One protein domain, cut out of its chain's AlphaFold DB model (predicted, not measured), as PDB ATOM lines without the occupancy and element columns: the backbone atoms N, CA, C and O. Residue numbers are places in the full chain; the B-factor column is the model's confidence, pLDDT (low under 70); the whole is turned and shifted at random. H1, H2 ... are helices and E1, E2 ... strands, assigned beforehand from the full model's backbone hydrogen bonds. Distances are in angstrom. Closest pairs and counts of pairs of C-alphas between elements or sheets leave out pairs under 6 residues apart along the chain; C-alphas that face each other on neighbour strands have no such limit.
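Overview. This is residues 4 to 75 of the 78 residues of an uncharacterized protein of Manihot esculenta (UniProt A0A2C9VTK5). A long helix, H1, sticks out as an arm from a small head of loops that holds the short helix H2 and a tiny antiparallel pair of strands, E1 and E2. The 72 printed residues run H1, E1, H2, E2; the class is mostly helix, with under half of the residues in named elements. The whole is extended, with a radius of gyration of the C-alphas of 20.1 A and spans of 66 by 22 by 17 A.

Arrangement. H1, residues 4 to 23, is apart from H2, residues 62 to 67, and from E2, residues 72 to 74. E1, residues 50 to 52, is antiparallel to E2 at 124 degrees, with N 51 and O 74 2.9 A apart, within hydrogen-bond range. The closest C-alphas of E1 and H2, those of Gly 52 and Ala 65, are 6.6 A apart. In H2 every O i to N i+4 pair is within hydrogen-bond range; in H1, 15 of 16 are.

Along the chain. H1 begins at C-alpha 4 (77.550, 167.963, 117.759) and measures 28.7 A. E1 measures 6.5 A, H2 8.4 A and E2 5.8 A, ending at C-alpha 74 (90.387, 125.686, 101.921).

Size, cuts and confidence. The printed part has no cut. The link from H1 to E1, 26 residues, is long. Residues 4 to 26 stand free. The pLDDT is under 70 at residues 4 to 7, 22 to 28 and 34 to 37.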
ATOM      1  N   PHE A   4      76.372 168.589 117.137       55.22
ATOM      2  CA  PHE A   4      77.550 167.963 117.759       55.22
ATOM      3  C   PHE A   4      77.214 166.895 118.822       55.22
ATOM      4  O   PHE A   4      77.902 165.884 118.931       55.22
ATOM      5  N   LYS A   5      76.106 167.069 119.562       56.38
ATOM      6  CA  LYS A   5      75.688 166.161 120.650       56.38
ATOM      7  C   LYS A   5      75.173 164.802 120.160       56.38
ATOM      8  O   LYS A   5      75.167 163.853 120.935       56.38
ATOM      9  N   ARG A   6      74.737 164.711 118.896       59.75
ATOM     10  CA  ARG A   6      74.294 163.459 118.255       59.75
ATOM     11  C   ARG A   6      75.376 162.847 117.365       59.75
ATOM     12  O   ARG A   6      75.429 161.633 117.248       59.75
ATOM     13  N   VAL A   7      76.273 163.664 116.808       62.69
ATOM     14  CA  VAL A   7      77.406 163.186 115.999       62.69
ATOM     15  C   VAL A   7      78.372 162.344 116.835       62.69
ATOM     16  O   VAL A   7      78.739 161.258 116.407       62.69
ATOM     17  N   ALA A   8      78.708 162.772 118.057       72.31
ATOM     18  CA  ALA A   8      79.610 162.019 118.933       72.31
ATOM     19  C   ALA A   8      79.144 160.570 119.225       72.31
ATOM     20  O   ALA A   8      79.923 159.651 118.972       72.31
ATOM     21  N   PRO A   9      77.900 160.308 119.683       78.94
ATOM     22  CA  PRO A   9      77.445 158.936 119.911       78.94
ATOM     23  C   PRO A   9      77.283 158.135 118.613       78.94
ATOM     24  O   PRO A   9      77.568 156.944 118.624       78.94
ATOM     25  N   LEU A  10      76.896 158.757 117.488       79.12
ATOM     26  CA  LEU A  10      76.835 158.055 116.198       79.12
ATOM     27  C   LEU A  10      78.222 157.611 115.715       79.12
ATOM     28  O   LEU A  10      78.371 156.480 115.261       79.12
ATOM     29  N   CYS A  11      79.239 158.465 115.840       79.50
ATOM     30  CA  CYS A  11      80.612 158.111 115.482       79.50
ATOM     31  C   CYS A  11      81.155 156.998 116.384       79.50
ATOM     32  O   CYS A  11      81.782 156.070 115.886       79.50
ATOM     33  N   ILE A  12      80.872 157.047 117.690       83.44
ATOM     34  CA  ILE A  12      81.270 155.989 118.631       83.44
ATOM     35  C   ILE A  12      80.595 154.660 118.270       83.44
ATOM     36  O   ILE A  12      81.272 153.638 118.202       83.44
ATOM     37  N   MET A  13      79.290 154.666 117.978       81.50
ATOM     38  CA  MET A  13      78.575 153.468 117.524       81.50
ATOM     39  C   MET A  13      79.152 152.926 116.214       81.50
ATOM     40  O   MET A  13      79.359 151.725 116.090       81.50
ATOM     41  N   MET A  14      79.470 153.797 115.254       83.75
ATOM     42  CA  MET A  14      80.064 153.398 113.979       83.75
ATOM     43  C   MET A  14      81.446 152.760 114.165       83.75
ATOM     44  O   MET A  14      81.717 151.737 113.549       83.75
ATOM     45  N   VAL A  15      82.294 153.309 115.041       84.88
ATOM     46  CA  VAL A  15      83.618 152.743 115.356       84.88
ATOM     47  C   VAL A  15      83.496 151.407 116.091       84.88
ATOM     48  O   VAL A  15      84.228 150.477 115.764       84.88
ATOM     49  N   LEU A  16      82.559 151.281 117.036       85.56
ATOM     50  CA  LEU A  16      82.288 150.016 117.727       85.56
ATOM     51  C   LEU A  16      81.810 148.943 116.748       85.56
ATOM     52  O   LEU A  16      82.332 147.836 116.760       85.56
ATOM     53  N   VAL A  17      80.868 149.275 115.864       84.19
ATOM     54  CA  VAL A  17      80.362 148.349 114.843       84.19
ATOM     55  C   VAL A  17      81.474 147.948 113.875       84.19
ATOM     56  O   VAL A  17      81.633 146.761 113.611       84.19
ATOM     57  N   LEU A  18      82.287 148.896 113.393       82.25
ATOM     58  CA  LEU A  18      83.416 148.589 112.510       82.25
ATOM     59  C   LEU A  18      84.443 147.693 113.216       82.25
ATOM     60  O   LEU A  18      84.854 146.685 112.655       82.25
ATOM     61  N   GLY A  19      84.811 148.017 114.459       78.81
ATOM     62  CA  GLY A  19      85.734 147.219 115.264       78.81
ATOM     63  C   GLY A  19      85.226 145.797 115.501       78.81
ATOM     64  O   GLY A  19      85.978 144.847 115.313       78.81
ATOM     65  N   ILE A  20      83.937 145.635 115.820       76.50
ATOM     66  CA  ILE A  20      83.308 144.318 115.984       76.50
ATOM     67  C   ILE A  20      83.334 143.540 114.661       76.50
ATOM     68  O   ILE A  20      83.749 142.386 114.653       76.50
ATOM     69  N   ILE A  21      82.977 144.160 113.529       74.12
ATOM     70  CA  ILE A  21      83.043 143.511 112.206       74.12
ATOM     71  C   ILE A  21      84.473 143.039 111.896       74.12
ATOM     72  O   ILE A  21      84.657 141.909 111.450       74.12
ATOM     73  N   PHE A  22      85.485 143.861 112.187       66.94
ATOM     74  CA  PHE A  22      86.891 143.500 111.988       66.94
ATOM     75  C   PHE A  22      87.338 142.320 112.864       66.94
ATOM     76  O   PHE A  22      88.109 141.491 112.389       66.94
ATOM     77  N   THR A  23      86.833 142.184 114.098       64.62
ATOM     78  CA  THR A  23      87.181 141.034 114.960       64.62
ATOM     79  C   THR A  23      86.680 139.690 114.427       64.62
ATOM     80  O   THR A  23      87.259 138.658 114.748       64.62
ATOM     81  N   MET A  24      85.644 139.683 113.584       58.75
ATOM     82  CA  MET A  24      85.048 138.446 113.052       58.75
ATOM     83  C   MET A  24      85.809 137.916 111.827       58.75
ATOM     84  O   MET A  24      85.600 136.780 111.412       58.75
ATOM     85  N   VAL A  25      86.721 138.719 111.265       59.94
ATOM     86  CA  VAL A  25      87.650 138.342 110.188       59.94
ATOM     87  C   VAL A  25      88.944 137.806 110.811       59.94
ATOM     88  O   VAL A  25      90.049 138.245 110.499       59.94
ATOM     89  N   GLN A  26      88.835 136.876 111.758       55.97
ATOM     90  CA  GLN A  26      90.004 136.112 112.173       55.97
ATOM     91  C   GLN A  26      90.234 135.053 111.092       55.97
ATOM     92  O   GLN A  26      89.347 134.247 110.812       55.97
ATOM     93  N   ALA A  27      91.402 135.082 110.446       58.69
ATOM     94  CA  ALA A  27      91.830 134.013 109.555       58.69
ATOM     95  C   ALA A  27      91.847 132.708 110.360       58.69
ATOM     96  O   ALA A  27      92.714 132.495 111.205       58.69
ATOM     97  N   GLN A  28      90.827 131.883 110.163       61.44
ATOM     98  CA  GLN A  28      90.736 130.564 110.765       61.44
ATOM     99  C   GLN A  28      91.939 129.734 110.302       61.44
ATOM    100  O   GLN A  28      92.123 129.516 109.105       61.44
ATOM    101  N   ASN A  29      92.781 129.304 111.245       72.06
ATOM    102  CA  ASN A  29      93.819 128.317 110.974       72.06
ATOM    103  C   ASN A  29      93.128 126.968 110.771       72.06
ATOM    104  O   ASN A  29      92.869 126.245 111.726       72.06
ATOM    105  N   LEU A  30      92.805 126.643 109.518       85.88
ATOM    106  CA  LEU A  30      92.069 125.425 109.157       85.88
ATOM    107  C   LEU A  30      92.789 124.126 109.566       85.88
ATOM    108  O   LEU A  30      92.161 123.075 109.630       85.88
ATOM    109  N   CYS A  31      94.088 124.212 109.858       86.19
ATOM    110  CA  CYS A  31      94.969 123.101 110.211       86.19
ATOM    111  C   CYS A  31      95.678 123.333 111.557       86.19
ATOM    112  O   CYS A  31      96.896 123.189 111.663       86.19
ATOM    113  N   GLU A  32      94.939 123.751 112.584       79.88
ATOM    114  CA  GLU A  32      95.493 123.928 113.928       79.88
ATOM    115  C   GLU A  32      96.047 122.595 114.479       79.88
ATOM    116  O   GLU A  32      95.403 121.552 114.382       79.88
ATOM    117  N   GLY A  33      97.264 122.617 115.034       72.12
ATOM    118  CA  GLY A  33      97.912 121.437 115.626       72.12
ATOM    119  C   GLY A  33      98.841 120.639 114.703       72.12
ATOM    120  O   GLY A  33      99.428 119.656 115.152       72.12
ATOM    121  N   PHE A  34      99.029 121.062 113.451       68.69
ATOM    122  CA  PHE A  34     100.050 120.501 112.562       68.69
ATOM    123  C   PHE A  34     101.310 121.373 112.572       68.69
ATOM    124  O   PHE A  34     101.482 122.244 111.724       68.69
ATOM    125  N   ASP A  35     102.188 121.144 113.548       67.38
ATOM    126  CA  ASP A  35     103.547 121.696 113.529       67.38
ATOM    127  C   ASP A  35     104.444 120.749 112.710       67.38
ATOM    128  O   ASP A  35     104.380 119.529 112.928       67.38
ATOM    129  N   PRO A  36     105.230 121.239 111.734       63.19
ATOM    130  CA  PRO A  36     106.045 120.364 110.909       63.19
ATOM    131  C   PRO A  36     107.086 119.632 111.772       63.19
ATOM    132  O   PRO A  36     107.924 120.274 112.411       63.19
ATOM    133  N   PRO A  37     107.094 118.286 111.792       64.50
ATOM    134  CA  PRO A  37     108.192 117.551 112.405       64.50
ATOM    135  C   PRO A  37     109.508 117.875 111.681       64.50
ATOM    136  O   PRO A  37     109.518 118.158 110.485       64.50
ATOM    137  N   GLY A  38     110.648 117.770 112.378       71.50
ATOM    138  CA  GLY A  38     111.978 118.036 111.797       71.50
ATOM    139  C   GLY A  38     112.338 117.183 110.564       71.50
ATOM    140  O   GLY A  38     113.311 117.480 109.877       71.50
ATOM    141  N   ALA A  39     111.550 116.146 110.268       79.06
ATOM    142  CA  ALA A  39     111.519 115.439 108.995       79.06
ATOM    143  C   ALA A  39     110.062 115.133 108.616       79.06
ATOM    144  O   ALA A  39     109.289 114.730 109.483       79.06
ATOM    145  N   CYS A  40     109.711 115.245 107.331       85.12
ATOM    146  CA  CYS A  40     108.351 115.014 106.839       85.12
ATOM    147  C   CYS A  40     108.213 113.747 105.976       85.12
ATOM    148  O   CYS A  40     108.246 113.819 104.744       85.12
ATOM    149  N   PRO A  41     108.025 112.564 106.574       84.69
ATOM    150  CA  PRO A  41     107.676 111.367 105.822       84.69
ATOM    151  C   PRO A  41     106.169 111.363 105.510       84.69
ATOM    152  O   PRO A  41     105.405 110.605 106.106       84.69
ATOM    153  N   ILE A  42     105.719 112.236 104.605       86.88
ATOM    154  CA  ILE A  42     104.312 112.282 104.187       86.88
ATOM    155  C   ILE A  42     104.027 111.096 103.269       86.88
ATOM    156  O   ILE A  42     104.577 110.991 102.176       86.88
ATOM    157  N   ASN A  43     103.159 110.194 103.719       85.69
ATOM    158  CA  ASN A  43     102.669 109.086 102.911       85.69
ATOM    159  C   ASN A  43     101.212 108.796 103.290       85.69
ATOM    160  O   ASN A  43     100.947 108.038 104.225       85.69
ATOM    161  N   CYS A  44     100.266 109.437 102.601       90.44
ATOM    162  CA  CYS A  44      98.842 109.200 102.814       90.44
ATOM    163  C   CYS A  44      98.327 108.103 101.874       90.44
ATOM    164  O   CYS A  44      98.597 108.108 100.676       90.44
ATOM    165  N   LEU A  45      97.583 107.143 102.428       91.62
ATOM    166  CA  LEU A  45      96.970 106.064 101.646       91.62
ATOM    167  C   LEU A  45      95.645 106.504 101.009       91.62
ATOM    168  O   LEU A  45      95.295 106.059  99.919       91.62
ATOM    169  N   SER A  46      94.918 107.380 101.708       92.56
ATOM    170  CA  SER A  46      93.709 108.034 101.218       92.56
ATOM    171  C   SER A  46      94.001 109.523 101.040       92.56
ATOM    172  O   SER A  46      94.522 110.126 101.982       92.56
ATOM    173  N   PRO A  47      93.683 110.112  99.878       93.25
ATOM    174  CA  PRO A  47      93.839 111.543  99.669       93.25
ATOM    175  C   PRO A  47      92.847 112.332 100.532       93.25
ATOM    176  O   PRO A  47      91.689 111.941 100.677       93.25
ATOM    177  N   ASP A  48      93.327 113.451 101.060       94.56
ATOM    178  CA  ASP A  48      92.586 114.453 101.829       94.56
ATOM    179  C   ASP A  48      93.013 115.841 101.312       94.56
ATOM    180  O   ASP A  48      93.869 116.492 101.904       94.56
ATOM    181  N   PRO A  49      92.569 116.250 100.109       95.75
ATOM    182  CA  PRO A  49      93.138 117.404  99.426       95.75
ATOM    183  C   PRO A  49      92.779 118.720 100.120       95.75
ATOM    184  O   PRO A  49      91.610 118.979 100.387       95.75
ATOM    185  N   VAL A  50      93.770 119.592 100.319       96.19
ATOM    186  CA  VAL A  50      93.585 120.955 100.848       96.19
ATOM    187  C   VAL A  50      94.248 121.998  99.953       96.19
ATOM    188  O   VAL A  50      95.247 121.712  99.293       96.19
ATOM    189  N   CYS A  51      93.725 123.223  99.956       96.69
ATOM    190  CA  CYS A  51      94.262 124.333  99.180       96.69
ATOM    191  C   CYS A  51      95.122 125.223 100.076       96.69
ATOM    192  O   CYS A  51      94.626 125.838 101.029       96.69
ATOM    193  N   GLY A  52      96.418 125.292  99.774       94.94
ATOM    194  CA  GLY A  52      97.348 126.195 100.441       94.94
ATOM    195  C   GLY A  52      97.155 127.647 100.006       94.94
ATOM    196  O   GLY A  52      96.691 127.935  98.903       94.94
ATOM    197  N   ALA A  53      97.575 128.595 100.842       94.69
ATOM    198  CA  ALA A  53      97.557 130.025 100.518       94.69
ATOM    199  C   ALA A  53      98.432 130.388  99.299       94.69
ATOM    200  O   ALA A  53      98.291 131.468  98.734       94.69
ATOM    201  N   ASN A  54      99.330 129.487  98.890       95.50
ATOM    202  CA  ASN A  54     100.139 129.584  97.677       95.50
ATOM    203  C   ASN A  54      99.414 129.099  96.402       95.50
ATOM    204  O   ASN A  54     100.023 129.105  95.335       95.50
ATOM    205  N   GLY A  55      98.152 128.664  96.496       95.88
ATOM    206  CA  GLY A  55      97.379 128.145  95.364       95.88
ATOM    207  C   GLY A  55      97.765 126.727  94.933       95.88
ATOM    208  O   GLY A  55      97.410 126.312  93.832       95.88
ATOM    209  N   VAL A  56      98.500 125.988  95.770       97.06
ATOM    210  CA  VAL A  56      98.868 124.588  95.525       97.06
ATOM    211  C   VAL A  56      97.941 123.664  96.312       97.06
ATOM    212  O   VAL A  56      97.685 123.890  97.498       97.06
ATOM    213  N   THR A  57      97.464 122.605  95.654       96.75
ATOM    214  CA  THR A  57      96.700 121.529  96.296       96.75
ATOM    215  C   THR A  57      97.644 120.523  96.950       96.75
ATOM    216  O   THR A  57      98.424 119.860  96.264       96.75
ATOM    217  N   TYR A  58      97.533 120.362  98.265       95.12
ATOM    218  CA  TYR A  58      98.255 119.362  99.051       95.12
ATOM    219  C   TYR A  58      97.372 118.131  99.213       95.12
ATOM    220  O   TYR A  58      96.339 118.186  99.878       95.12
ATOM    221  N   SER A  59      97.738 117.026  98.563       95.31
ATOM    222  CA  SER A  59      96.865 115.846  98.440       95.31
ATOM    223  C   SER A  59      96.759 115.026  99.722       95.31
ATOM    224  O   SER A  59      95.799 114.276  99.880       95.31
ATOM    225  N   CYS A  60      97.731 115.162 100.622       94.38
ATOM    226  CA  CYS A  60      97.737 114.481 101.914       94.38
ATOM    227  C   CYS A  60      97.251 115.374 103.071       94.38
ATOM    228  O   CYS A  60      97.396 114.996 104.235       94.38
ATOM    229  N   GLY A  61      96.681 116.538 102.758       93.88
ATOM    230  CA  GLY A  61      95.979 117.387 103.713       93.88
ATOM    231  C   GLY A  61      96.870 118.312 104.525       93.88
ATOM    232  O   GLY A  61      97.975 118.686 104.125       93.88
ATOM    233  N   CYS A  62      96.374 118.682 105.703       92.94
ATOM    234  CA  CYS A  62      97.074 119.534 106.657       92.94
ATOM    235  C   CYS A  62      98.531 119.125 106.977       92.94
ATOM    236  O   CYS A  62      99.361 120.028 107.018       92.94
ATOM    237  N   PRO A  63      98.908 117.840 107.178       91.31
ATOM    238  CA  PRO A  63     100.304 117.491 107.477       91.31
ATOM    239  C   PRO A  63     101.260 117.756 106.308       91.31
ATOM    240  O   PRO A  63     102.421 118.094 106.523       91.31
ATOM    241  N   ASP A  64     100.774 117.619 105.078       92.75
ATOM    242  CA  ASP A  64     101.533 117.875 103.851       92.75
ATOM    243  C   ASP A  64     101.741 119.379 103.639       92.75
ATOM    244  O   ASP A  64     102.867 119.854 103.472       92.75
ATOM    245  N   ALA A  65     100.665 120.157 103.789       93.31
ATOM    246  CA  ALA A  65     100.728 121.615 103.761       93.31
ATOM    247  C   ALA A  65     101.615 122.182 104.887       93.31
ATOM    248  O   ALA A  65     102.465 123.038 104.637       93.31
ATOM    249  N   ALA A  66     101.478 121.660 106.110       91.50
ATOM    250  CA  ALA A  66     102.294 122.049 107.256       91.50
ATOM    251  C   ALA A  66     103.769 121.707 107.049       91.50
ATOM    252  O   ALA A  66     104.628 122.535 107.342       91.50
ATOM    253  N   CYS A  67     104.069 120.536 106.479       91.62
ATOM    254  CA  CYS A  67     105.434 120.186 106.106       91.62
ATOM    255  C   CYS A  67     106.054 121.209 105.145       91.62
ATOM    256  O   CYS A  67     107.207 121.606 105.305       91.62
ATOM    257  N   ALA A  68     105.285 121.661 104.156       91.44
ATOM    258  CA  ALA A  68     105.730 122.694 103.232       91.44
ATOM    259  C   ALA A  68     105.780 124.100 103.865       91.44
ATOM    260  O   ALA A  68     106.193 125.048 103.195       91.44
ATOM    261  N   GLY A  69     105.357 124.260 105.124       90.75
ATOM    262  CA  GLY A  69     105.254 125.551 105.799       90.75
ATOM    263  C   GLY A  69     104.174 126.452 105.199       90.75
ATOM    264  O   GLY A  69     104.307 127.675 105.235       90.75
ATOM    265  N   VAL A  70     103.131 125.866 104.604       92.38
ATOM    266  CA  VAL A  70     102.089 126.598 103.883       92.38
ATOM    267  C   VAL A  70     100.769 126.572 104.656       92.38
ATOM    268  O   VAL A  70     100.238 125.494 104.928       92.38
ATOM    269  N   PRO A  71     100.189 127.744 104.984       91.81
ATOM    270  CA  PRO A  71      98.888 127.803 105.634       91.81
ATOM    271  C   PRO A  71      97.782 127.377 104.667       91.81
ATOM    272  O   PRO A  71      97.795 127.737 103.488       91.81
ATOM    273  N   VAL A  72      96.801 126.637 105.175       93.81
ATOM    274  CA  VAL A  72      95.651 126.161 104.400       93.81
ATOM    275  C   VAL A  72      94.524 127.187 104.441       93.81
ATOM    276  O   VAL A  72      94.163 127.677 105.508       93.81
ATOM    277  N   VAL A  73      93.955 127.487 103.270       94.06
ATOM    278  CA  VAL A  73      92.844 128.441 103.092       94.06
ATOM    279  C   VAL A  73      91.526 127.768 102.700       94.06
ATOM    280  O   VAL A  73      90.473 128.397 102.800       94.06
ATOM    281  N   LYS A  74      91.563 126.492 102.287       93.69
ATOM    282  CA  LYS A  74      90.387 125.686 101.921       93.69
ATOM    283  C   LYS A  74      90.617 124.203 102.245       93.69
ATOM    284  O   LYS A  74      91.695 123.690 101.959       93.69
ATOM    285  N   LEU A  75      89.614 123.510 102.791       93.75
ATOM    286  CA  LEU A  75      89.669 122.069 103.128       93.75
ATOM    287  C   LEU A  75      89.293 121.160 101.936       93.75
ATOM    288  O   LEU A  75      88.590 120.167 102.077       93.75
TER     289      LEU A  75